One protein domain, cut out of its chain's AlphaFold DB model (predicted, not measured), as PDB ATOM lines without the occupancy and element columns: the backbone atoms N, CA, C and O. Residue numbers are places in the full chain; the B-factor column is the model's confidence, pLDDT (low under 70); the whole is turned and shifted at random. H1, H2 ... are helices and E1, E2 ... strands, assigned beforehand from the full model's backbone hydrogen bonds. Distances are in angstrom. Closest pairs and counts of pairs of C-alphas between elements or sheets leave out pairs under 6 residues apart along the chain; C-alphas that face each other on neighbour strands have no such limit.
ATOM      1  N   VAL A 452      -4.747   9.678   8.431       63.16
ATOM      2  CA  VAL A 452      -5.003  10.583   7.299       63.16
ATOM      3  C   VAL A 452      -5.681  11.875   7.768       63.16
ATOM      4  O   VAL A 452      -6.893  11.931   7.989       63.16
ATOM      5  N   GLY A 453      -4.882  12.941   7.863       59.62
ATOM      6  CA  GLY A 453      -5.293  14.250   8.375       59.62
ATOM      7  C   GLY A 453      -4.749  14.598   9.765       59.62
ATOM      8  O   GLY A 453      -5.110  15.662  10.260       59.62
ATOM      9  N   HIS A 454      -3.891  13.754  10.350       71.94
ATOM     10  CA  HIS A 454      -3.230  13.934  11.648       71.94
ATOM     11  C   HIS A 454      -4.228  14.242  12.769       71.94
ATOM     12  O   HIS A 454      -4.243  15.341  13.325       71.94
ATOM     13  N   LYS A 455      -5.125  13.289  13.047       79.12
ATOM     14  CA  LYS A 455      -6.157  13.418  14.085       79.12
ATOM     15  C   LYS A 455      -5.944  12.487  15.277       79.12
ATOM     16  O   LYS A 455      -6.389  12.824  16.368       79.12
ATOM     17  N   MET A 456      -5.289  11.341  15.089       84.44
ATOM     18  CA  MET A 456      -4.841  10.505  16.208       84.44
ATOM     19  C   MET A 456      -3.669  11.180  16.928       84.44
ATOM     20  O   MET A 456      -3.644  11.212  18.153       84.44
ATOM     21  N   CYS A 457      -2.745  11.774  16.166       83.44
ATOM     22  CA  CYS A 457      -1.629  12.570  16.677       83.44
ATOM     23  C   CYS A 457      -1.587  13.942  15.969       83.44
ATOM     24  O   CYS A 457      -0.855  14.108  14.988       83.44
ATOM     25  N   PRO A 458      -2.395  14.925  16.407       78.31
ATOM     26  CA  PRO A 458      -2.403  16.258  15.814       78.31
ATOM     27  C   PRO A 458      -1.138  17.053  16.162       78.31
ATOM     28  O   PRO A 458      -0.717  17.122  17.315       78.31
ATOM     29  N   SER A 459      -0.560  17.718  15.157       67.25
ATOM     30  CA  SER A 459       0.538  18.673  15.359       67.25
ATOM     31  C   SER A 459       0.046  19.875  16.188       67.25
ATOM     32  O   SER A 459      -1.039  20.396  15.897       67.25
ATOM     33  N   PRO A 460       0.808  20.341  17.197       58.41
ATOM     34  CA  PRO A 460       0.368  21.388  18.112       58.41
ATOM     35  C   PRO A 460       0.039  22.691  17.376       58.41
ATOM     36  O   PRO A 460       0.821  23.228  16.583       58.41
ATOM     37  N   ILE A 461      -1.149  23.226  17.658       54.00
ATOM     38  CA  ILE A 461      -1.632  24.463  17.048       54.00
ATOM     39  C   ILE A 461      -0.939  25.648  17.726       54.00
ATOM     40  O   ILE A 461      -1.454  26.214  18.688       54.00
ATOM     41  N   PHE A 462       0.214  26.060  17.189       44.12
ATOM     42  CA  PHE A 462       0.815  27.359  17.506       44.12
ATOM     43  C   PHE A 462      -0.239  28.467  17.353       44.12
ATOM     44  O   PHE A 462      -0.746  28.707  16.253       44.12
ATOM     45  N   PHE A 480       7.611  15.998  15.820       65.44
ATOM     46  CA  PHE A 480       6.277  15.696  16.357       65.44
ATOM     47  C   PHE A 480       5.957  14.201  16.309       65.44
ATOM     48  O   PHE A 480       6.210  13.531  15.310       65.44
ATOM     49  N   GLN A 481       5.315  13.678  17.358       78.88
ATOM     50  CA  GLN A 481       4.849  12.291  17.335       78.88
ATOM     51  C   GLN A 481       3.710  12.092  16.334       78.88
ATOM     52  O   GLN A 481       2.815  12.922  16.192       78.88
ATOM     53  N   THR A 482       3.722  10.935  15.684       86.75
ATOM     54  CA  THR A 482       2.696  10.444  14.765       86.75
ATOM     55  C   THR A 482       2.394   8.983  15.093       86.75
ATOM     56  O   THR A 482       3.209   8.306  15.719       86.75
ATOM     57  N   MET A 483       1.256   8.449  14.643       89.50
ATOM     58  CA  MET A 483       0.977   7.009  14.787       89.50
ATOM     59  C   MET A 483       2.088   6.138  14.170       89.50
ATOM     60  O   MET A 483       2.418   5.086  14.712       89.50
ATOM     61  N   LEU A 484       2.710   6.617  13.087       89.06
ATOM     62  CA  LEU A 484       3.857   5.985  12.440       89.06
ATOM     63  C   LEU A 484       5.134   6.023  13.298       89.06
ATOM     64  O   LEU A 484       5.790   4.991  13.425       89.06
ATOM     65  N   SER A 485       5.493   7.161  13.909       88.94
ATOM     66  CA  SER A 485       6.693   7.237  14.764       88.94
ATOM     67  C   SER A 485       6.535   6.396  16.029       88.94
ATOM     68  O   SER A 485       7.452   5.663  16.390       88.94
ATOM     69  N   LEU A 486       5.355   6.415  16.659       92.25
ATOM     70  CA  LEU A 486       5.050   5.576  17.821       92.25
ATOM     71  C   LEU A 486       5.127   4.076  17.481       92.25
ATOM     72  O   LEU A 486       5.633   3.291  18.280       92.25
ATOM     73  N   PHE A 487       4.685   3.674  16.286       93.88
ATOM     74  CA  PHE A 487       4.785   2.292  15.811       93.88
ATOM     75  C   PHE A 487       6.217   1.866  15.472       93.88
ATOM     76  O   PHE A 487       6.661   0.799  15.903       93.88
ATOM     77  N   ASN A 488       6.958   2.704  14.742       91.19
ATOM     78  CA  ASN A 488       8.363   2.461  14.405       91.19
ATOM     79  C   ASN A 488       9.238   2.344  15.656       91.19
ATOM     80  O   ASN A 488      10.081   1.458  15.722       91.19
ATOM     81  N   ASN A 489       8.984   3.188  16.659       90.25
ATOM     82  CA  ASN A 489       9.685   3.177  17.940       90.25
ATOM     83  C   ASN A 489       9.212   2.063  18.893       90.25
ATOM     84  O   ASN A 489       9.666   2.031  20.030       90.25
ATOM     85  N   GLY A 490       8.281   1.187  18.493       91.19
ATOM     86  CA  GLY A 490       7.817   0.073  19.329       91.19
ATOM     87  C   GLY A 490       6.910   0.462  20.508       91.19
ATOM     88  O   GLY A 490       6.682  -0.360  21.391       91.19
ATOM     89  N   LEU A 491       6.391   1.696  20.535       92.81
ATOM     90  CA  LEU A 491       5.468   2.213  21.563       92.81
ATOM     91  C   LEU A 491       3.997   1.865  21.269       92.81
ATOM     92  O   LEU A 491       3.156   1.904  22.164       92.81
ATOM     93  N   ILE A 492       3.683   1.531  20.012       94.50
ATOM     94  CA  ILE A 492       2.414   0.923  19.589       94.50
ATOM     95  C   ILE A 492       2.745  -0.309  18.743       94.50
ATOM     96  O   ILE A 492       3.547  -0.229  17.814       94.50
ATOM     97  N   THR A 493       2.137  -1.457  19.046       93.44
ATOM     98  CA  THR A 493       2.476  -2.743  18.404       93.44
ATOM     99  C   THR A 493       1.245  -3.571  18.021       93.44
ATOM    100  O   THR A 493       0.130  -3.337  18.487       93.44
ATOM    101  N   MET A 494       1.445  -4.576  17.168       94.62
ATOM    102  CA  MET A 494       0.477  -5.634  16.841       94.62
ATOM    103  C   MET A 494       0.692  -6.873  17.735       94.62
ATOM    104  O   MET A 494       0.622  -8.011  17.276       94.62
ATOM    105  N   ILE A 495       1.027  -6.662  19.013       91.56
ATOM    106  CA  ILE A 495       1.410  -7.727  19.949       91.56
ATOM    107  C   ILE A 495       0.212  -8.560  20.432       91.56
ATOM    108  O   ILE A 495      -0.863  -8.032  20.740       91.56
ATOM    109  N   ASN A 496       0.417  -9.876  20.544       89.12
ATOM    110  CA  ASN A 496      -0.607 -10.792  21.036       89.12
ATOM    111  C   ASN A 496      -0.792 -10.732  22.570       89.12
ATOM    112  O   ASN A 496       0.169 -10.454  23.293       89.12
ATOM    113  N   PRO A 497      -1.988 -11.065  23.102       82.94
ATOM    114  CA  PRO A 497      -2.263 -10.958  24.538       82.94
ATOM    115  C   PRO A 497      -1.428 -11.864  25.462       82.94
ATOM    116  O   PRO A 497      -1.299 -11.552  26.645       82.94
ATOM    117  N   LEU A 498      -0.857 -12.974  24.972       86.12
ATOM    118  CA  LEU A 498       0.004 -13.833  25.799       86.12
ATOM    119  C   LEU A 498       1.358 -13.179  26.050       86.12
ATOM    120  O   LEU A 498       1.862 -13.224  27.170       86.12
ATOM    121  N   LEU A 499       1.946 -12.545  25.038       89.31
ATOM    122  CA  LEU A 499       3.224 -11.863  25.203       89.31
ATOM    123  C   LEU A 499       3.078 -10.595  26.061       89.31
ATOM    124  O   LEU A 499       3.996 -10.277  26.806       89.31
ATOM    125  N   VAL A 500       1.900  -9.953  26.084       89.19
ATOM    126  CA  VAL A 500       1.597  -8.883  27.060       89.19
ATOM    127  C   VAL A 500       1.678  -9.395  28.511       89.19
ATOM    128  O   VAL A 500       2.203  -8.680  29.360       89.19
ATOM    129  N   ARG A 501       1.257 -10.640  28.815       86.88
ATOM    130  CA  ARG A 501       1.470 -11.241  30.156       86.88
ATOM    131  C   ARG A 501       2.952 -11.373  30.491       86.88
ATOM    132  O   ARG A 501       3.353 -11.010  31.587       86.88
ATOM    133  N   HIS A 502       3.757 -11.866  29.554       86.62
ATOM    134  CA  HIS A 502       5.198 -12.027  29.768       86.62
ATOM    135  C   HIS A 502       5.875 -10.669  29.996       86.62
ATOM    136  O   HIS A 502       6.528 -10.496  31.013       86.62
ATOM    137  N   VAL A 503       5.575  -9.664  29.166       88.81
ATOM    138  CA  VAL A 503       6.082  -8.290  29.322       88.81
ATOM    139  C   VAL A 503       5.811  -7.712  30.720       88.81
ATOM    140  O   VAL A 503       6.710  -7.130  31.321       88.81
ATOM    141  N   TYR A 504       4.602  -7.882  31.267       87.00
ATOM    142  CA  TYR A 504       4.297  -7.408  32.624       87.00
ATOM    143  C   TYR A 504       4.836  -8.306  33.741       87.00
ATOM    144  O   TYR A 504       5.035  -7.811  34.846       87.00
ATOM    145  N   ARG A 505       5.085  -9.594  33.482       84.94
ATOM    146  CA  ARG A 505       5.776 -10.487  34.423       84.94
ATOM    147  C   ARG A 505       7.248 -10.101  34.545       84.94
ATOM    148  O   ARG A 505       7.732  -9.971  35.661       84.94
ATOM    149  N   ASP A 506       7.912  -9.867  33.418       81.69
ATOM    150  CA  ASP A 506       9.321  -9.477  33.360       81.69
ATOM    151  C   ASP A 506       9.520  -8.112  34.043       81.69
ATOM    152  O   ASP A 506      10.349  -7.982  34.938       81.69
ATOM    153  N   LEU A 507       8.667  -7.124  33.733       81.12
ATOM    154  CA  LEU A 507       8.671  -5.815  34.403       81.12
ATOM    155  C   LEU A 507       8.311  -5.873  35.898       81.12
ATOM    156  O   LEU A 507       8.683  -4.963  36.629       81.12
ATOM    157  N   ALA A 508       7.596  -6.902  36.369       70.50
ATOM    158  CA  ALA A 508       7.269  -7.073  37.788       70.50
ATOM    159  C   ALA A 508       8.409  -7.701  38.613       70.50
ATOM    160  O   ALA A 508       8.308  -7.742  39.837       70.50
ATOM    161  N   LEU A 509       9.485  -8.169  37.966       58.53
ATOM    162  CA  LEU A 509      10.738  -8.550  38.631       58.53
ATOM    163  C   LEU A 509      11.650  -7.336  38.894       58.53
ATOM    164  O   LEU A 509      12.622  -7.448  39.636       58.53
ATOM    165  N   GLU A 510      11.332  -6.178  38.309       59.97
ATOM    166  CA  GLU A 510      12.020  -4.903  38.514       59.97
ATOM    167  C   GLU A 510      11.166  -4.010  39.438       59.97
ATOM    168  O   GLU A 510      10.187  -3.396  39.009       59.97
ATOM    169  N   GLU A 511      11.524  -3.952  40.727       48.38
ATOM    170  CA  GLU A 511      10.669  -3.458  41.832       48.38
ATOM    171  C   GLU A 511      10.178  -1.991  41.715       48.38
ATOM    172  O   GLU A 511       9.270  -1.585  42.439       48.38
ATOM    173  N   GLU A 512      10.722  -1.188  40.794       49.75
ATOM    174  CA  GLU A 512      10.351   0.225  40.596       49.75
ATOM    175  C   GLU A 512       9.216   0.451  39.563       49.75
ATOM    176  O   GLU A 512       8.666   1.550  39.459       49.75
ATOM    177  N   ASN A 513       8.826  -0.567  38.783       55.38
ATOM    178  CA  ASN A 513       8.167  -0.370  37.479       55.38
ATOM    179  C   ASN A 513       6.619  -0.321  37.451       55.38
ATOM    180  O   ASN A 513       6.013  -0.408  36.379       55.38
ATOM    181  N   HIS A 514       5.936  -0.131  38.583       55.69
ATOM    182  CA  HIS A 514       4.463  -0.217  38.709       55.69
ATOM    183  C   HIS A 514       3.620   0.890  38.011       55.69
ATOM    184  O   HIS A 514       2.472   1.126  38.387       55.69
ATOM    185  N   GLY A 515       4.146   1.578  36.990       74.62
ATOM    186  CA  GLY A 515       3.531   2.763  36.372       74.62
ATOM    187  C   GLY A 515       3.591   2.817  34.842       74.62
ATOM    188  O   GLY A 515       3.802   3.901  34.299       74.62
ATOM    189  N   ALA A 516       3.447   1.681  34.147       87.62
ATOM    190  CA  ALA A 516       3.672   1.577  32.700       87.62
ATOM    191  C   ALA A 516       2.454   1.089  31.874       87.62
ATOM    192  O   ALA A 516       1.853   0.056  32.183       87.62
ATOM    193  N   ILE A 517       2.136   1.796  30.780       92.19
ATOM    194  CA  ILE A 517       1.081   1.442  29.806       92.19
ATOM    195  C   ILE A 517       1.693   0.754  28.580       92.19
ATOM    196  O   ILE A 517       2.585   1.314  27.944       92.19
ATOM    197  N   LEU A 518       1.156  -0.397  28.171       93.94
ATOM    198  CA  LEU A 518       1.382  -0.953  26.830       93.94
ATOM    199  C   LEU A 518       0.208  -0.597  25.915       93.94
ATOM    200  O   LEU A 518      -0.948  -0.866  26.249       93.94
ATOM    201  N   ILE A 519       0.505  -0.025  24.746       95.56
ATOM    202  CA  ILE A 519      -0.486   0.322  23.722       95.56
ATOM    203  C   ILE A 519      -0.343  -0.647  22.545       95.56
ATOM    204  O   ILE A 519       0.752  -0.875  22.029       95.56
ATOM    205  N   ARG A 520      -1.460  -1.219  22.095       94.56
ATOM    206  CA  ARG A 520      -1.493  -2.143  20.955       94.56
ATOM    207  C   ARG A 520      -2.738  -1.960  20.099       94.56
ATOM    208  O   ARG A 520      -3.733  -1.392  20.545       94.56
ATOM    209  N   PHE A 521      -2.718  -2.489  18.882       95.25
ATOM    210  CA  PHE A 521      -3.940  -2.627  18.087       95.25
ATOM    211  C   PHE A 521      -4.878  -3.652  18.740       95.25
ATOM    212  O   PHE A 521      -4.447  -4.730  19.142       95.25
ATOM    213  N   CYS A 522      -6.157  -3.304  18.896       90.94
ATOM    214  CA  CYS A 522      -7.131  -4.167  19.561       90.94
ATOM    215  C   CYS A 522      -7.531  -5.332  18.644       90.94
ATOM    216  O   CYS A 522      -8.161  -5.119  17.611       90.94
ATOM    217  N   ASP A 523      -7.195  -6.563  19.025       87.25
ATOM    218  CA  ASP A 523      -7.550  -7.792  18.303       87.25
ATOM    219  C   ASP A 523      -9.039  -8.140  18.393       87.25
ATOM    220  O   ASP A 523      -9.581  -8.732  17.468       87.25
ATOM    221  N   GLU A 524      -9.741  -7.692  19.437       86.81
ATOM    222  CA  GLU A 524     -11.196  -7.858  19.551       86.81
ATOM    223  C   GLU A 524     -11.978  -6.906  18.624       86.81
ATOM    224  O   GLU A 524     -13.024  -7.281  18.098       86.81
ATOM    225  N   ASN A 525     -11.467  -5.694  18.365       85.62
ATOM    226  CA  ASN A 525     -12.173  -4.639  17.629       85.62
ATOM    227  C   ASN A 525     -11.261  -3.951  16.594       85.62
ATOM    228  O   ASN A 525     -10.488  -3.047  16.916       85.62
ATOM    229  N   ALA A 526     -11.380  -4.335  15.320       86.06
ATOM    230  CA  ALA A 526     -10.636  -3.711  14.223       86.06
ATOM    231  C   ALA A 526     -10.875  -2.187  14.148       86.06
ATOM    232  O   ALA A 526     -12.009  -1.727  14.020       86.06
ATOM    233  N   GLY A 527      -9.794  -1.400  14.192       84.38
ATOM    234  CA  GLY A 527      -9.850   0.069  14.231       84.38
ATOM    235  C   GLY A 527      -9.889   0.682  15.640       84.38
ATOM    236  O   GLY A 527     -10.133   1.882  15.769       84.38
ATOM    237  N   PHE A 528      -9.645  -0.112  16.687       91.06
ATOM    238  CA  PHE A 528      -9.508   0.352  18.071       91.06
ATOM    239  C   PHE A 528      -8.052   0.228  18.549       91.06
ATOM    240  O   PHE A 528      -7.319  -0.681  18.144       91.06
ATOM    241  N   LEU A 529      -7.651   1.113  19.463       92.31
ATOM    242  CA  LEU A 529      -6.442   0.962  20.272       92.31
ATOM    243  C   LEU A 529      -6.803   0.296  21.599       92.31
ATOM    244  O   LEU A 529      -7.799   0.654  22.225       92.31
ATOM    245  N   SER A 530      -5.997  -0.670  22.025       90.56
ATOM    246  CA  SER A 530      -6.096  -1.342  23.317       90.56
ATOM    247  C   SER A 530      -4.961  -0.875  24.224       90.56
ATOM    248  O   SER A 530      -3.804  -0.815  23.805       90.56
ATOM    249  N   PHE A 531      -5.315  -0.547  25.463       93.00
ATOM    250  CA  PHE A 531      -4.420  -0.037  26.493       93.00
ATOM    251  C   PHE A 531      -4.361  -1.067  27.616       93.00
ATOM    252  O   PHE A 531      -5.395  -1.432  28.173       93.00
ATOM    253  N   SER A 532      -3.164  -1.552  27.918       90.88
ATOM    254  CA  SER A 532      -2.889  -2.468  29.019       90.88
ATOM    255  C   SER A 532      -2.212  -1.709  30.155       90.88
ATOM    256  O   SER A 532      -1.381  -0.843  29.896       90.88
ATOM    257  N   PHE A 533      -2.560  -2.050  31.396       88.44
ATOM    258  CA  PHE A 533      -2.168  -1.306  32.602       88.44
ATOM    259  C   PHE A 533      -1.525  -2.196  33.682       88.44
ATOM    260  O   PHE A 533      -1.431  -1.810  34.846       88.44
ATOM    261  N   GLY A 534      -1.085  -3.395  33.295       84.56
ATOM    262  CA  GLY A 534      -0.490  -4.390  34.185       84.56
ATOM    263  C   GLY A 534      -1.512  -5.305  34.854       84.56
ATOM    264  O   GLY A 534      -2.668  -5.390  34.436       84.56
ATOM    265  N   TYR A 535      -1.051  -6.044  35.858       81.69
ATOM    266  CA  TYR A 535      -1.856  -7.025  36.582       81.69
ATOM    267  C   TYR A 535      -2.882  -6.376  37.520       81.69
ATOM    268  O   TYR A 535      -2.671  -5.280  38.045       81.69
ATOM    269  N   GLU A 536      -4.002  -7.061  37.766       77.56
ATOM    270  CA  GLU A 536      -4.907  -6.659  38.839       77.56
ATOM    271  C   GLU A 536      -4.235  -6.874  40.205       77.56
ATOM    272  O   GLU A 536      -3.622  -7.908  40.454       77.56
ATOM    273  N   LYS A 537      -4.436  -5.939  41.141       71.31
ATOM    274  CA  LYS A 537      -3.940  -6.022  42.530       71.31
ATOM    275  C   LYS A 537      -4.370  -7.284  43.304       71.31
ATOM    276  O   LYS A 537      -3.814  -7.550  44.363       71.31
ATOM    277  N   SER A 538      -5.358  -8.026  42.805       65.81
ATOM    278  CA  SER A 538      -5.859  -9.297  43.347       65.81
ATOM    279  C   SER A 538      -5.455 -10.539  42.539       65.81
ATOM    280  O   SER A 538      -5.794 -11.644  42.956       65.81
ATOM    281  N   SER A 539      -4.757 -10.408  41.399       70.94
ATOM    282  CA  SER A 539      -4.383 -11.556  40.562       70.94
ATOM    283  C   SER A 539      -3.178 -11.305  39.648       70.94
ATOM    284  O   SER A 539      -3.241 -10.527  38.696       70.94
ATOM    285  N   ASN A 540      -2.119 -12.092  39.858       67.44
ATOM    286  CA  ASN A 540      -0.873 -12.060  39.081       67.44
ATOM    287  C   ASN A 540      -0.967 -12.762  37.701       67.44
ATOM    288  O   ASN A 540       0.053 -12.944  37.041       67.44
ATOM    289  N   ASP A 541      -2.168 -13.156  37.250       70.31
ATOM    290  CA  ASP A 541      -2.417 -13.745  35.916       70.31
ATOM    291  C   ASP A 541      -3.455 -12.969  35.071       70.31
ATOM    292  O   ASP A 541      -3.586 -13.193  33.854       70.31
ATOM    293  N   VAL A 542      -4.180 -12.029  35.693       76.88
ATOM    294  CA  VAL A 542      -5.231 -11.214  35.062       76.88
ATOM    295  C   VAL A 542      -4.715  -9.807  34.782       76.88
ATOM    296  O   VAL A 542      -4.367  -9.072  35.700       76.88
ATOM    297  N   ILE A 543      -4.707  -9.414  33.508       81.38
ATOM    298  CA  ILE A 543      -4.304  -8.070  33.077       81.38
ATOM    299  C   ILE A 543      -5.515  -7.130  33.041       81.38
ATOM    300  O   ILE A 543      -6.587  -7.497  32.551       81.38
ATOM    301  N   LEU A 544      -5.315  -5.896  33.503       82.44
ATOM    302  CA  LEU A 544      -6.220  -4.764  33.324       82.44
ATOM    303  C   LEU A 544      -6.076  -4.201  31.902       82.44
ATOM    304  O   LEU A 544      -5.018  -3.674  31.545       82.44
ATOM    305  N   VAL A 545      -7.129  -4.304  31.085       84.31
ATOM    306  CA  VAL A 545      -7.097  -3.890  29.671       84.31
ATOM    307  C   VAL A 545      -8.344  -3.087  29.312       84.31
ATOM    308  O   VAL A 545      -9.464  -3.542  29.510       84.31
ATOM    309  N   GLY A 546      -8.163  -1.909  28.722       83.75
ATOM    310  CA  GLY A 546      -9.234  -1.137  28.086       83.75
ATOM    311  C   GLY A 546      -9.039  -1.015  26.573       83.75
ATOM    312  O   GLY A 546      -8.021  -1.442  26.019       83.75
ATOM    313  N   SER A 547     -10.009  -0.413  25.879       87.38
ATOM    314  CA  SER A 547      -9.848  -0.025  24.469       87.38
ATOM    315  C   SER A 547     -10.704   1.182  24.081       87.38
ATOM    316  O   SER A 547     -11.766   1.396  24.662       87.38
ATOM    317  N   LEU A 548     -10.236   1.956  23.100       87.25
ATOM    318  CA  LEU A 548     -10.951   3.080  22.485       87.25
ATOM    319  C   LEU A 548     -11.002   2.899  20.974       87.25
ATOM    320  O   LEU A 548     -10.008   2.501  20.361       87.25
ATOM    321  N   SER A 549     -12.127   3.259  20.360       89.00
ATOM    322  CA  SER A 549     -12.186   3.394  18.905       89.00
ATOM    323  C   SER A 549     -11.315   4.558  18.443       89.00
ATOM    324  O   SER A 549     -11.158   5.563  19.141       89.00
ATOM    325  N   ALA A 550     -10.781   4.461  17.228       84.94
ATOM    326  CA  ALA A 550     -10.049   5.571  16.639       84.94
ATOM    327  C   ALA A 550     -10.908   6.835  16.472       84.94
ATOM    328  O   ALA A 550     -10.356   7.924  16.508       84.94
ATOM    329  N   GLU A 551     -12.234   6.739  16.318       84.50
ATOM    330  CA  GLU A 551     -13.078   7.940  16.251       84.50
ATOM    331  C   GLU A 551     -13.179   8.642  17.613       84.50
ATOM    332  O   GLU A 551     -12.976   9.850  17.657       84.50
ATOM    333  N   GLN A 552     -13.330   7.904  18.722       85.44
ATOM    334  CA  GLN A 552     -13.261   8.486  20.075       85.44
ATOM    335  C   GLN A 552     -11.915   9.178  20.329       85.44
ATOM    336  O   GLN A 552     -11.885  10.289  20.843       85.44
ATOM    337  N   VAL A 553     -10.788   8.576  19.921       86.31
ATOM    338  CA  VAL A 553      -9.466   9.223  20.066       86.31
ATOM    339  C   VAL A 553      -9.381  10.530  19.257       86.31
ATOM    340  O   VAL A 553      -8.728  11.471  19.698       86.31
ATOM    341  N   LYS A 554     -10.086  10.641  18.123       85.12
ATOM    342  CA  LYS A 554     -10.142  11.849  17.273       85.12
ATOM    343  C   LYS A 554     -11.132  12.920  17.760       85.12
ATOM    344  O   LYS A 554     -11.192  13.989  17.147       85.12
ATOM    345  N   GLU A 555     -11.919  12.650  18.802       85.38
ATOM    346  CA  GLU A 555     -12.791  13.640  19.458       85.38
ATOM    347  C   GLU A 555     -12.013  14.517  20.458       85.38
ATOM    348  O   GLU A 555     -12.413  15.649  20.737       85.38
ATOM    349  N   PHE A 556     -10.859  14.042  20.940       83.00
ATOM    350  CA  PHE A 556      -9.919  14.825  21.742       83.00
ATOM    351  C   PHE A 556      -9.167  15.847  20.876       83.00
ATOM    352  O   PHE A 556      -8.751  15.554  19.754       83.00
ATOM    353  N   LYS A 557      -8.945  17.060  21.398       82.75
ATOM    354  CA  LYS A 557      -8.325  18.173  20.648       82.75
ATOM    355  C   LYS A 557      -6.856  17.908  20.321       82.75
ATOM    356  O   LYS A 557      -6.372  18.356  19.284       82.75
ATOM    357  N   GLN A 558      -6.168  17.197  21.209       81.00
ATOM    358  CA  GLN A 558      -4.779  16.759  21.093       81.00
ATOM    359  C   GLN A 558      -4.668  15.232  20.901       81.00
ATOM    360  O   GLN A 558      -3.604  14.647  21.102       81.00
ATOM    361  N   GLY A 559      -5.763  14.580  20.491       88.38
ATOM    362  CA  GLY A 559      -5.793  13.164  20.128       88.38
ATOM    363  C   GLY A 559      -5.310  12.228  21.240       88.38
ATOM    364  O   GLY A 559      -5.635  12.394  22.416       88.38
ATOM    365  N   LEU A 560      -4.483  11.251  20.859       91.06
ATOM    366  CA  LEU A 560      -3.911  10.234  21.742       91.06
ATOM    367  C   LEU A 560      -3.060  10.824  22.882       91.06
ATOM    368  O   LEU A 560      -2.984  10.221  23.949       91.06
ATOM    369  N   ALA A 561      -2.452  12.000  22.695       89.31
ATOM    370  CA  ALA A 561      -1.694  12.654  23.760       89.31
ATOM    371  C   ALA A 561      -2.618  13.172  24.879       89.31
ATOM    372  O   ALA A 561      -2.296  13.017  26.051       89.31
ATOM    373  N   GLU A 562      -3.809  13.687  24.544       87.50
ATOM    374  CA  GLU A 562      -4.825  14.078  25.541       87.50
ATOM    375  C   GLU A 562      -5.295  12.859  26.347       87.50
ATOM    376  O   GLU A 562      -5.315  12.899  27.575       87.50
ATOM    377  N   VAL A 563      -5.558  11.742  25.656       89.50
ATOM    378  CA  VAL A 563      -5.947  10.457  26.263       89.50
ATOM    379  C   VAL A 563      -4.889   9.918  27.232       89.50
ATOM    380  O   VAL A 563      -5.242   9.296  28.225       89.50
ATOM    381  N   LEU A 564      -3.597  10.127  26.964       90.31
ATOM    382  CA  LEU A 564      -2.509   9.590  27.792       90.31
ATOM    383  C   LEU A 564      -2.076  10.523  28.937       90.31
ATOM    384  O   LEU A 564      -1.484  10.041  29.909       90.31
ATOM    385  N   MET A 565      -2.350  11.827  28.835       84.69
ATOM    386  CA  MET A 565      -1.856  12.847  29.771       84.69
ATOM    387  C   MET A 565      -2.948  13.455  30.660       84.69
ATOM    388  O   MET A 565      -2.751  13.500  31.871       84.69
ATOM    389  N   ASP A 566      -4.083  13.879  30.090       82.50
ATOM    390  CA  ASP A 566      -5.142  14.609  30.812       82.50
ATOM    391  C   ASP A 566      -6.240  13.677  31.370       82.50
ATOM    392  O   ASP A 566      -6.956  14.047  32.297       82.50
ATOM    393  N   GLU A 567      -6.405  12.467  30.824       84.50
ATOM    394  CA  GLU A 567      -7.497  11.565  31.220       84.50
ATOM    395  C   GLU A 567      -7.172  10.733  32.476       84.50
ATOM    396  O   GLU A 567      -6.033  10.360  32.768       84.50
ATOM    397  N   GLN A 568      -8.204  10.448  33.265       76.50
ATOM    398  CA  GLN A 568      -8.109  10.196  34.710       76.50
ATOM    399  C   GLN A 568      -7.450   8.873  35.099       76.50
ATOM    400  O   GLN A 568      -6.974   8.735  36.228       76.50
ATOM    401  N   TYR A 569      -7.456   7.877  34.217       79.75
ATOM    402  CA  TYR A 569      -6.776   6.604  34.434       79.75
ATOM    403  C   TYR A 569      -5.384   6.571  33.786       79.75
ATOM    404  O   TYR A 569      -4.436   6.279  34.514       79.75
ATOM    405  N   PRO A 570      -5.188   6.939  32.501       87.56
ATOM    406  CA  PRO A 570      -3.870   6.880  31.863       87.56
ATOM    407  C   PRO A 570      -2.866   7.900  32.413       87.56
ATOM    408  O   PRO A 570      -1.671   7.605  32.477       87.56
ATOM    409  N   SER A 571      -3.332   9.068  32.875       83.25
ATOM    410  CA  SER A 571      -2.504  10.091  33.537       83.25
ATOM    411  C   SER A 571      -1.628   9.508  34.654       83.25
ATOM    412  O   SER A 571      -0.433   9.801  34.701       83.25
ATOM    413  N   LYS A 572      -2.183   8.595  35.465       83.81
ATOM    414  CA  LYS A 572      -1.554   7.949  36.636       83.81
ATOM    415  C   LYS A 572      -0.341   7.061  36.323       83.81
ATOM    416  O   LYS A 572       0.410   6.735  37.239       83.81
ATOM    417  N   PHE A 573      -0.147   6.658  35.070       87.81
ATOM    418  CA  PHE A 573       0.956   5.796  34.642       87.81
ATOM    419  C   PHE A 573       1.991   6.648  33.901       87.81
ATOM    420  O   PHE A 573       1.725   7.105  32.792       87.81
ATOM    421  N   ALA A 574       3.149   6.900  34.513       85.19
ATOM    422  CA  ALA A 574       4.166   7.820  33.986       85.19
ATOM    423  C   ALA A 574       4.888   7.311  32.720       85.19
ATOM    424  O   ALA A 574       5.430   8.110  31.956       85.19
ATOM    425  N   ASN A 575       4.903   5.997  32.483       90.38
ATOM    426  CA  ASN A 575       5.683   5.371  31.416       90.38
ATOM    427  C   ASN A 575       4.802   4.730  30.335       90.38
ATOM    428  O   ASN A 575       3.729   4.190  30.607       90.38
ATOM    429  N   LEU A 576       5.316   4.707  29.107       92.25
ATOM    430  CA  LEU A 576       4.905   3.789  28.051       92.25
ATOM    431  C   LEU A 576       5.901   2.631  27.961       92.25
ATOM    432  O   LEU A 576       7.109   2.831  28.111       92.25
ATOM    433  N   ILE A 577       5.397   1.436  27.674       92.94
ATOM    434  CA  ILE A 577       6.216   0.262  27.380       92.94
ATOM    435  C   ILE A 577       6.629   0.310  25.909       92.94
ATOM    436  O   ILE A 577       5.785   0.354  25.014       92.94
ATOM    437  N   LYS A 578       7.939   0.281  25.677       92.81
ATOM    438  CA  LYS A 578       8.582   0.207  24.369       92.81
ATOM    439  C   LYS A 578       9.044  -1.232  24.128       92.81
ATOM    440  O   LYS A 578       9.750  -1.793  24.966       92.81
ATOM    441  N   ILE A 579       8.653  -1.823  23.000       90.75
ATOM    442  CA  ILE A 579       9.041  -3.185  22.608       90.75
ATOM    443  C   ILE A 579       9.765  -3.146  21.268       90.75
ATOM    444  O   ILE A 579       9.182  -2.790  20.247       90.75
ATOM    445  N   GLU A 580      11.020  -3.579  21.275       87.31
ATOM    446  CA  GLU A 580      11.851  -3.739  20.081       87.31
ATOM    447  C   GLU A 580      12.227  -5.214  19.921       87.31
ATOM    448  O   GLU A 580      12.474  -5.904  20.909       87.31
ATOM    449  N   ALA A 581      12.268  -5.718  18.689       81.69
ATOM    450  CA  ALA A 581      12.831  -7.037  18.415       81.69
ATOM    451  C   ALA A 581      14.355  -6.927  18.283       81.69
ATOM    452  O   ALA A 581      14.847  -6.032  17.594       81.69
ATOM    453  N   LYS A 582      15.101  -7.839  18.917       72.62
ATOM    454  CA  LYS A 582      16.573  -7.880  18.810       72.62
ATOM    455  C   LYS A 582      17.027  -8.330  17.417       72.62
ATOM    456  O   LYS A 582      18.064  -7.885  16.939       72.62
ATOM    457  N   GLU A 583      16.226  -9.172  16.766       73.00
ATOM    458  CA  GLU A 583      16.401  -9.665  15.395       73.00
ATOM    459  C   GLU A 583      15.015  -9.795  14.730       73.00
ATOM    460  O   GLU A 583      14.008  -9.978  15.413       73.00
ATOM    461  N   SER A 584      14.930  -9.730  13.398       64.19
ATOM    462  CA  SER A 584      13.654  -9.754  12.652       64.19
ATOM    463  C   SER A 584      12.912 -11.099  12.657       64.19
ATOM    464  O   SER A 584      11.705 -11.152  12.388       64.19
ATOM    465  N   ASP A 585      13.634 -12.186  12.927       67.25
ATOM    466  CA  ASP A 585      13.192 -13.566  12.698       67.25
ATOM    467  C   ASP A 585      13.206 -14.436  13.966       67.25
ATOM    468  O   ASP A 585      12.848 -15.611  13.898       67.25
ATOM    469  N   THR A 586      13.538 -13.867  15.132       73.38
ATOM    470  CA  THR A 586      13.448 -14.552  16.431       73.38
ATOM    471  C   THR A 586      12.390 -13.914  17.331       73.38
ATOM    472  O   THR A 586      12.030 -12.747  17.190       73.38
ATOM    473  N   ASN A 587      11.877 -14.683  18.297       77.38
ATOM    474  CA  ASN A 587      10.903 -14.202  19.288       77.38
ATOM    475  C   ASN A 587      11.555 -13.347  20.406       77.38
ATOM    476  O   ASN A 587      10.936 -13.072  21.432       77.38
ATOM    477  N   ASN A 588      12.825 -12.956  20.233       81.44
ATOM    478  CA  ASN A 588      13.639 -12.281  21.239       81.44
ATOM    479  C   ASN A 588      13.374 -10.771  21.235       81.44
ATOM    480  O   ASN A 588      13.965 -10.022  20.455       81.44
ATOM    481  N   ILE A 589      12.517 -10.316  22.145       86.06
ATOM    482  CA  ILE A 589      12.268  -8.887  22.366       86.06
ATOM    483  C   ILE A 589      13.232  -8.276  23.397       86.06
ATOM    484  O   ILE A 589      13.797  -8.957  24.255       86.06
ATOM    485  N   SER A 590      13.407  -6.963  23.316       86.75
ATOM    486  CA  SER A 590      13.872  -6.094  24.395       86.75
ATOM    487  C   SER A 590      12.734  -5.167  24.809       86.75
ATOM    488  O   SER A 590      12.107  -4.521  23.966       86.75
ATOM    489  N   ILE A 591      12.480  -5.118  26.113       88.56
ATOM    490  CA  ILE A 591      11.484  -4.259  26.751       88.56
ATOM    491  C   ILE A 591      12.228  -3.063  27.352       88.56
ATOM    492  O   ILE A 591      13.311  -3.227  27.907       88.56
ATOM    493  N   SER A 592      11.671  -1.861  27.237       89.31
ATOM    494  CA  SER A 592      12.161  -0.677  27.953       89.31
ATOM    495  C   SER A 592      11.016   0.287  28.269       89.31
ATOM    496  O   SER A 592       9.938   0.201  27.675       89.31
ATOM    497  N   LEU A 593      11.227   1.193  29.226       89.44
ATOM    498  CA  LEU A 593      10.222   2.164  29.659       89.44
ATOM    499  C   LEU A 593      10.572   3.577  29.190       89.44
ATOM    500  O   LEU A 593      11.674   4.070  29.418       89.44
ATOM    501  N   MET A 594       9.604   4.244  28.564       88.56
ATOM    502  CA  MET A 594       9.734   5.604  28.042       88.56
ATOM    503  C   MET A 594       8.739   6.526  28.747       88.56
ATOM    504  O   MET A 594       7.530   6.340  28.616       88.56
ATOM    505  N   ARG A 595       9.224   7.543  29.469       87.31
ATOM    506  CA  ARG A 595       8.362   8.539  30.133       87.31
ATOM    507  C   ARG A 595       7.463   9.251  29.124       87.31
ATOM    508  O   ARG A 595       7.952   9.717  28.088       87.31
ATOM    509  N   LYS A 596       6.167   9.380  29.425       89.19
ATOM    510  CA  LYS A 596       5.188  10.012  28.521       89.19
ATOM    511  C   LYS A 596       5.570  11.450  28.177       89.19
ATOM    512  O   LYS A 596       5.399  11.864  27.037       89.19
ATOM    513  N   GLU A 597       6.147  12.179  29.129       82.38
ATOM    514  CA  GLU A 597       6.579  13.573  28.989       82.38
ATOM    515  C   GLU A 597       7.756  13.717  28.009       82.38
ATOM    516  O   GLU A 597       7.905  14.757  27.376       82.38
ATOM    517  N   LEU A 598       8.582  12.674  27.853       84.75
ATOM    518  CA  LEU A 598       9.663  12.643  26.863       84.75
ATOM    519  C   LEU A 598       9.141  12.257  25.475       84.75
ATOM    520  O   LEU A 598       9.573  12.826  24.476       84.75
ATOM    521  N   VAL A 599       8.185  11.323  25.402       84.81
ATOM    522  CA  VAL A 599       7.539  10.936  24.137       84.81
ATOM    523  C   VAL A 599       6.722  12.103  23.576       84.81
ATOM    524  O   VAL A 599       6.895  12.474  22.416       84.81
ATOM    525  N   PHE A 600       5.878  12.724  24.400       84.44
ATOM    526  CA  PHE A 600       4.983  13.823  24.038       84.44
ATOM    527  C   PHE A 600       5.485  15.182  24.558       84.44
ATOM    528  O   PHE A 600       4.704  16.006  25.021       84.44
ATOM    529  N   HIS A 601       6.785  15.453  24.428       77.94
ATOM    530  CA  HIS A 601       7.458  16.686  24.884       77.94
ATOM    531  C   HIS A 601       6.900  18.015  24.319       77.94
ATOM    532  O   HIS A 601       7.345  19.091  24.712       77.94
ATOM    533  N   SER A 602       5.980  17.962  23.350       70.50
ATOM    534  CA  SER A 602       5.290  19.115  22.748       70.50
ATOM    535  C   SER A 602       3.825  19.260  23.194       70.50
ATOM    536  O   SER A 602       3.104  20.105  22.663       70.50
ATOM    537  N   TYR A 603       3.381  18.442  24.151       75.56
ATOM    538  CA  TYR A 603       2.024  18.438  24.692       75.56
ATOM    539  C   TYR A 603       1.785  19.562  25.711       75.56
ATOM    540  O   TYR A 603       2.683  19.924  26.472       75.56
ATOM    541  N   VAL A 604       0.554  20.086  25.760       67.19
ATOM    542  CA  VAL A 604       0.124  21.086  26.750       67.19
ATOM    543  C   VAL A 604      -1.280  20.742  27.259       67.19
ATOM    544  O   VAL A 604      -2.246  20.825  26.503       67.19
ATOM    545  N   THR A 605      -1.405  20.385  28.540       63.53
ATOM    546  CA  THR A 605      -2.686  20.113  29.230       63.53
ATOM    547  C   THR A 605      -3.709  21.232  29.024       63.53
ATOM    548  O   THR A 605      -3.369  22.416  29.058       63.53
ATOM    549  N   MET A 606      -4.981  20.865  28.822       60.12
ATOM    550  CA  MET A 606      -6.071  21.819  28.548       60.12
ATOM    551  C   MET A 606      -7.332  21.624  29.414       60.12
ATOM    552  O   MET A 606      -8.344  22.285  29.150       60.12
ATOM    553  N   ARG A 607      -7.313  20.732  30.414       55.22
ATOM    554  CA  ARG A 607      -8.489  20.358  31.228       55.22
ATOM    555  C   ARG A 607      -8.254  20.455  32.748       55.22
ATOM    556  O   ARG A 607      -7.151  20.731  33.205       55.22
ATOM    557  N   LEU A 608      -9.339  20.252  33.504       40.25
ATOM    558  CA  LEU A 608      -9.424  20.105  34.965       40.25
ATOM    559  C   LEU A 608     -10.383  18.929  35.284       40.25
ATOM    560  O   LEU A 608     -11.284  18.654  34.491       40.25
ATOM    561  N   ASP A 609     -10.166  18.242  36.410       34.53
ATOM    562  CA  ASP A 609     -10.688  16.898  36.761       34.53
ATOM    563  C   ASP A 609     -12.209  16.716  36.990       34.53
ATOM    564  O   ASP A 609     -12.930  17.683  37.232       34.53
ATOM    565  N   ASN A 610     -12.666  15.438  37.002       27.16
ATOM    566  CA  ASN A 610     -13.519  14.797  38.050       27.16
ATOM    567  C   ASN A 610     -13.966  13.345  37.691       27.16
ATOM    568  O   ASN A 610     -14.455  13.120  36.585       27.16
ATOM    569  N   SER A 611     -13.866  12.370  38.622       27.80
ATOM    570  CA  SER A 611     -13.976  10.904  38.367       27.80
ATOM    571  C   SER A 611     -14.960  10.115  39.274       27.80
ATOM    572  O   SER A 611     -15.259  10.560  40.381       27.80
ATOM    573  N   VAL A 612     -15.449   8.932  38.828       28.19
ATOM    574  CA  VAL A 612     -16.306   7.954  39.579       28.19
ATOM    575  C   VAL A 612     -16.014   6.482  39.124       28.19
ATOM    576  O   VAL A 612     -15.264   6.288  38.168       28.19
ATOM    577  N   HIS A 613     -16.538   5.433  39.797       29.22
ATOM    578  CA  HIS A 613     -16.136   3.999  39.673       29.22
ATOM    579  C   HIS A 613     -17.294   2.956  39.668       29.22
ATOM    580  O   HIS A 613     -18.388   3.302  40.100       29.22
ATOM    581  N   VAL A 614     -17.025   1.675  39.288       31.36
ATOM    582  CA  VAL A 614     -17.690   0.387  39.715       31.36
ATOM    583  C   VAL A 614     -16.930  -0.869  39.152       31.36
ATOM    584  O   VAL A 614     -15.925  -0.672  38.466       31.36
ATOM    585  N   LEU A 615     -17.290  -2.133  39.506       33.88
ATOM    586  CA  LEU A 615     -16.437  -3.361  39.422       33.88
ATOM    587  C   LEU A 615     -17.061  -4.669  38.794       33.88
ATOM    588  O   LEU A 615     -18.253  -4.892  38.970       33.88
ATOM    589  N   ASP A 616     -16.244  -5.564  38.168       36.34
ATOM    590  CA  ASP A 616     -16.489  -6.999  37.777       36.34
ATOM    591  C   ASP A 616     -15.145  -7.820  37.588       36.34
ATOM    592  O   ASP A 616     -14.074  -7.263  37.848       36.34
ATOM    593  N   ASN A 617     -15.145  -9.120  37.195       46.28
ATOM    594  CA  ASN A 617     -14.241 -10.139  37.802       46.28
ATOM    595  C   ASN A 617     -13.411 -11.184  36.969       46.28
ATOM    596  O   ASN A 617     -12.736 -11.982  37.616       46.28
ATOM    597  N   GLU A 618     -13.388 -11.274  35.623       42.78
ATOM    598  CA  GLU A 618     -12.599 -12.345  34.915       42.78
ATOM    599  C   GLU A 618     -11.324 -11.857  34.200       42.78
ATOM    600  O   GLU A 618     -10.204 -12.113  34.634       42.78
ATOM    601  N   THR A 619     -11.486 -11.144  33.086       48.09
ATOM    602  CA  THR A 619     -10.543 -10.099  32.692       48.09
ATOM    603  C   THR A 619     -11.285  -8.796  32.812       48.09
ATOM    604  O   THR A 619     -12.480  -8.700  32.513       48.09
ATOM    605  N   ILE A 620     -10.579  -7.779  33.276       46.59
ATOM    606  CA  ILE A 620     -11.215  -6.513  33.565       46.59
ATOM    607  C   ILE A 620     -11.058  -5.638  32.339       46.59
ATOM    608  O   ILE A 620     -10.044  -4.964  32.155       46.59
ATOM    609  N   ARG A 621     -12.112  -5.656  31.518       50.25
ATOM    610  CA  ARG A 621     -12.395  -4.542  30.623       50.25
ATOM    611  C   ARG A 621     -12.609  -3.316  31.491       50.25
ATOM    612  O   ARG A 621     -13.614  -3.247  32.192       50.25
ATOM    613  N   ILE A 622     -11.675  -2.373  31.453       48.56
ATOM    614  CA  ILE A 622     -11.929  -1.032  31.975       48.56
ATOM    615  C   ILE A 622     -12.364  -0.087  30.861       48.56
ATOM    616  O   ILE A 622     -11.937  -0.226  29.712       48.56
ATOM    617  N   ASN A 623     -13.158   0.919  31.220       54.50
ATOM    618  CA  ASN A 623     -13.192   2.169  30.479       54.50
ATOM    619  C   ASN A 623     -11.784   2.790  30.611       54.50
ATOM    620  O   ASN A 623     -11.381   3.136  31.724       54.50
ATOM    621  N   PRO A 624     -10.986   2.880  29.529       45.25
ATOM    622  CA  PRO A 624      -9.576   3.256  29.632       45.25
ATOM    623  C   PRO A 624      -9.363   4.729  29.992       45.25
ATOM    624  O   PRO A 624      -8.235   5.094  30.291       45.25
ATOM    625  N   LEU A 625     -10.409   5.564  29.963       49.31
ATOM    626  CA  LEU A 625     -10.345   6.976  30.350       49.31
ATOM    627  C   LEU A 625     -10.442   7.149  31.875       49.31
ATOM    628  O   LEU A 625      -9.696   7.924  32.467       49.31
ATOM    629  N   THR A 626     -11.337   6.399  32.521       49.31
ATOM    630  CA  THR A 626     -11.769   6.581  33.926       49.31
ATOM    631  C   THR A 626     -11.270   5.481  34.868       49.31
ATOM    632  O   THR A 626     -11.019   5.737  36.048       49.31
ATOM    633  N   GLY A 627     -11.107   4.254  34.362       51.06
ATOM    634  CA  GLY A 627     -10.815   3.059  35.151       51.06
ATOM    635  C   GLY A 627     -12.043   2.344  35.727       51.06
ATOM    636  O   GLY A 627     -11.861   1.428  36.528       51.06
ATOM    637  N   GLU A 628     -13.279   2.721  35.363       54.88
ATOM    638  CA  GLU A 628     -14.468   1.904  35.669       54.88
ATOM    639  C   GLU A 628     -14.282   0.494  35.099       54.88
ATOM    640  O   GLU A 628     -13.832   0.369  33.961       54.88
ATOM    641  N   LYS A 629     -14.698  -0.564  35.804       57.44
ATOM    642  CA  LYS A 629     -14.830  -1.884  35.174       57.44
ATOM    643  C   LYS A 629     -16.152  -1.948  34.396       57.44
ATOM    644  O   LYS A 629     -17.201  -1.558  34.906       57.44
ATOM    645  N   VAL A 630     -16.101  -2.449  33.166       53.97
ATOM    646  CA  VAL A 630     -17.224  -2.504  32.222       53.97
ATOM    647  C   VAL A 630     -17.768  -3.927  32.163       53.97
ATOM    648  O   VAL A 630     -17.078  -4.842  31.709       53.97
ATOM    649  N   ALA A 631     -19.019  -4.107  32.587       44.78
ATOM    650  CA  ALA A 631     -19.711  -5.388  32.495       44.78
ATOM    651  C   ALA A 631     -19.792  -5.875  31.035       44.78
ATOM    652  O   ALA A 631     -19.979  -5.088  30.101       44.78
ATOM    653  N   ARG A 632     -19.689  -7.192  30.823       44.94
ATOM    654  CA  ARG A 632     -19.890  -7.782  29.491       44.94
ATOM    655  C   ARG A 632     -21.331  -7.534  29.036       44.94
ATOM    656  O   ARG A 632     -22.264  -8.008  29.679       44.94
ATOM    657  N   ILE A 633     -21.515  -6.875  27.888       38.91
ATOM    658  CA  ILE A 633     -22.812  -6.857  27.198       38.91
ATOM    659  C   ILE A 633     -23.076  -8.273  26.678       38.91
ATOM    660  O   ILE A 633     -22.699  -8.625  25.561       38.91
ATOM    661  N   SER A 634     -23.714  -9.103  27.499       28.91
ATOM    662  CA  SER A 634     -24.313 -10.339  27.015       28.91
ATOM    663  C   SER A 634     -25.504  -9.980  26.132       28.91
ATOM    664  O   SER A 634     -26.405  -9.268  26.577       28.91
TER     665      SER A 634
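AT A GLANCE: This is residues 452 to 462 and 480 to 634 of the 736 residues of an uncharacterized protein of Dictyocaulus viviparus (UniProt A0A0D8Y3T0). A strongly twisted sheet of six strands curls round helix H2, while the shorter helices H1, H3, H4 and H5, apart from H2, only graze the sheet. Edge strand E6 joins E3 at the end of a long link, residues 600 to 619, that sweeps round the outside of the body. The printed part has 166 residues, with the elements in the order H1 H2 E1 E2 E3 H3 H4 E4 E5 H5 E6; the sheet is mixed, in the order E5 E4 E1 E2 E3 E6. The class is mixed, helices and strands, with 75 residues, under half, in named elements. The whole is compact, with a radius of gyration of the C-alphas of 15.6 A and spans of 44 by 42 by 32 A.

IN THESE COORDINATES: H1 is residues 483 to 488, beginning at C-alpha 483 (0.977, 7.009, 14.787). H2, residues 497 to 507, is 15.6 A long. E1 is residues 516 to 521, 17.0 A; E2 is 528 to 536, 22.4 A, and bends by 54 degrees at residue 533; E3 is 539 to 549, 27.4 A. H3, residues 550 to 553, and H4, residues 559 to 565, follow. E4 is residues 575 to 581, 19.3 A, and E5 is 589 to 595, 19.5 A. H5 is residues 596 to 599, and E6, residues 620 to 622, ends at C-alpha 622 (-11.929, -1.032, 31.975).

HOW THE PARTS SIT: E1, E2 and E3 form a meander, each strand the antiparallel neighbour of the one before; N 520 and O 530 are 2.9 A apart, as are N 531 and O 546. E1 is staggered: residues 516 to 517 pair with E4, parallel, with N 577 and O 517 at 2.8 A, and residues 518 to 521 with E2. E4 and E5 are a hairpin, with N 578 and O 592 at 2.8 A. E6 is parallel to E3, with N 622 and O 545 at 3.2 A. E3, H3, H4 and E4 make a split strand-helix-strand unit, with E1 and E2 between its strands, and its crossover is right-handed. H2 is on one face of the sheet, making two layers; the closest C-alphas of H2 and E2, Tyr 504 and Gly 534, are 5.9 A apart. H3 and H4 only just touch, only at the corner by their link, with 3 pairs of C-alphas within 8 A, the closest being Val 553 and Gly 559 at 5.4 A. Each O i to N i+4 pair in H1, H2 and H4 is within hydrogen-bond range; H3 and H5 are too short for one.

THE WHOLE: The C-alphas farthest apart, of Asp 585 and Asn 610, are 46.5 A apart. Residues 463 to 479 are cut out, with 12.9 A between C-alphas 462 and 480. The link from H5 to E6 is long, with 20 residues. Mean pLDDT of the printed part is 75.2, and 48 residues are under 70, among them 604 to 634.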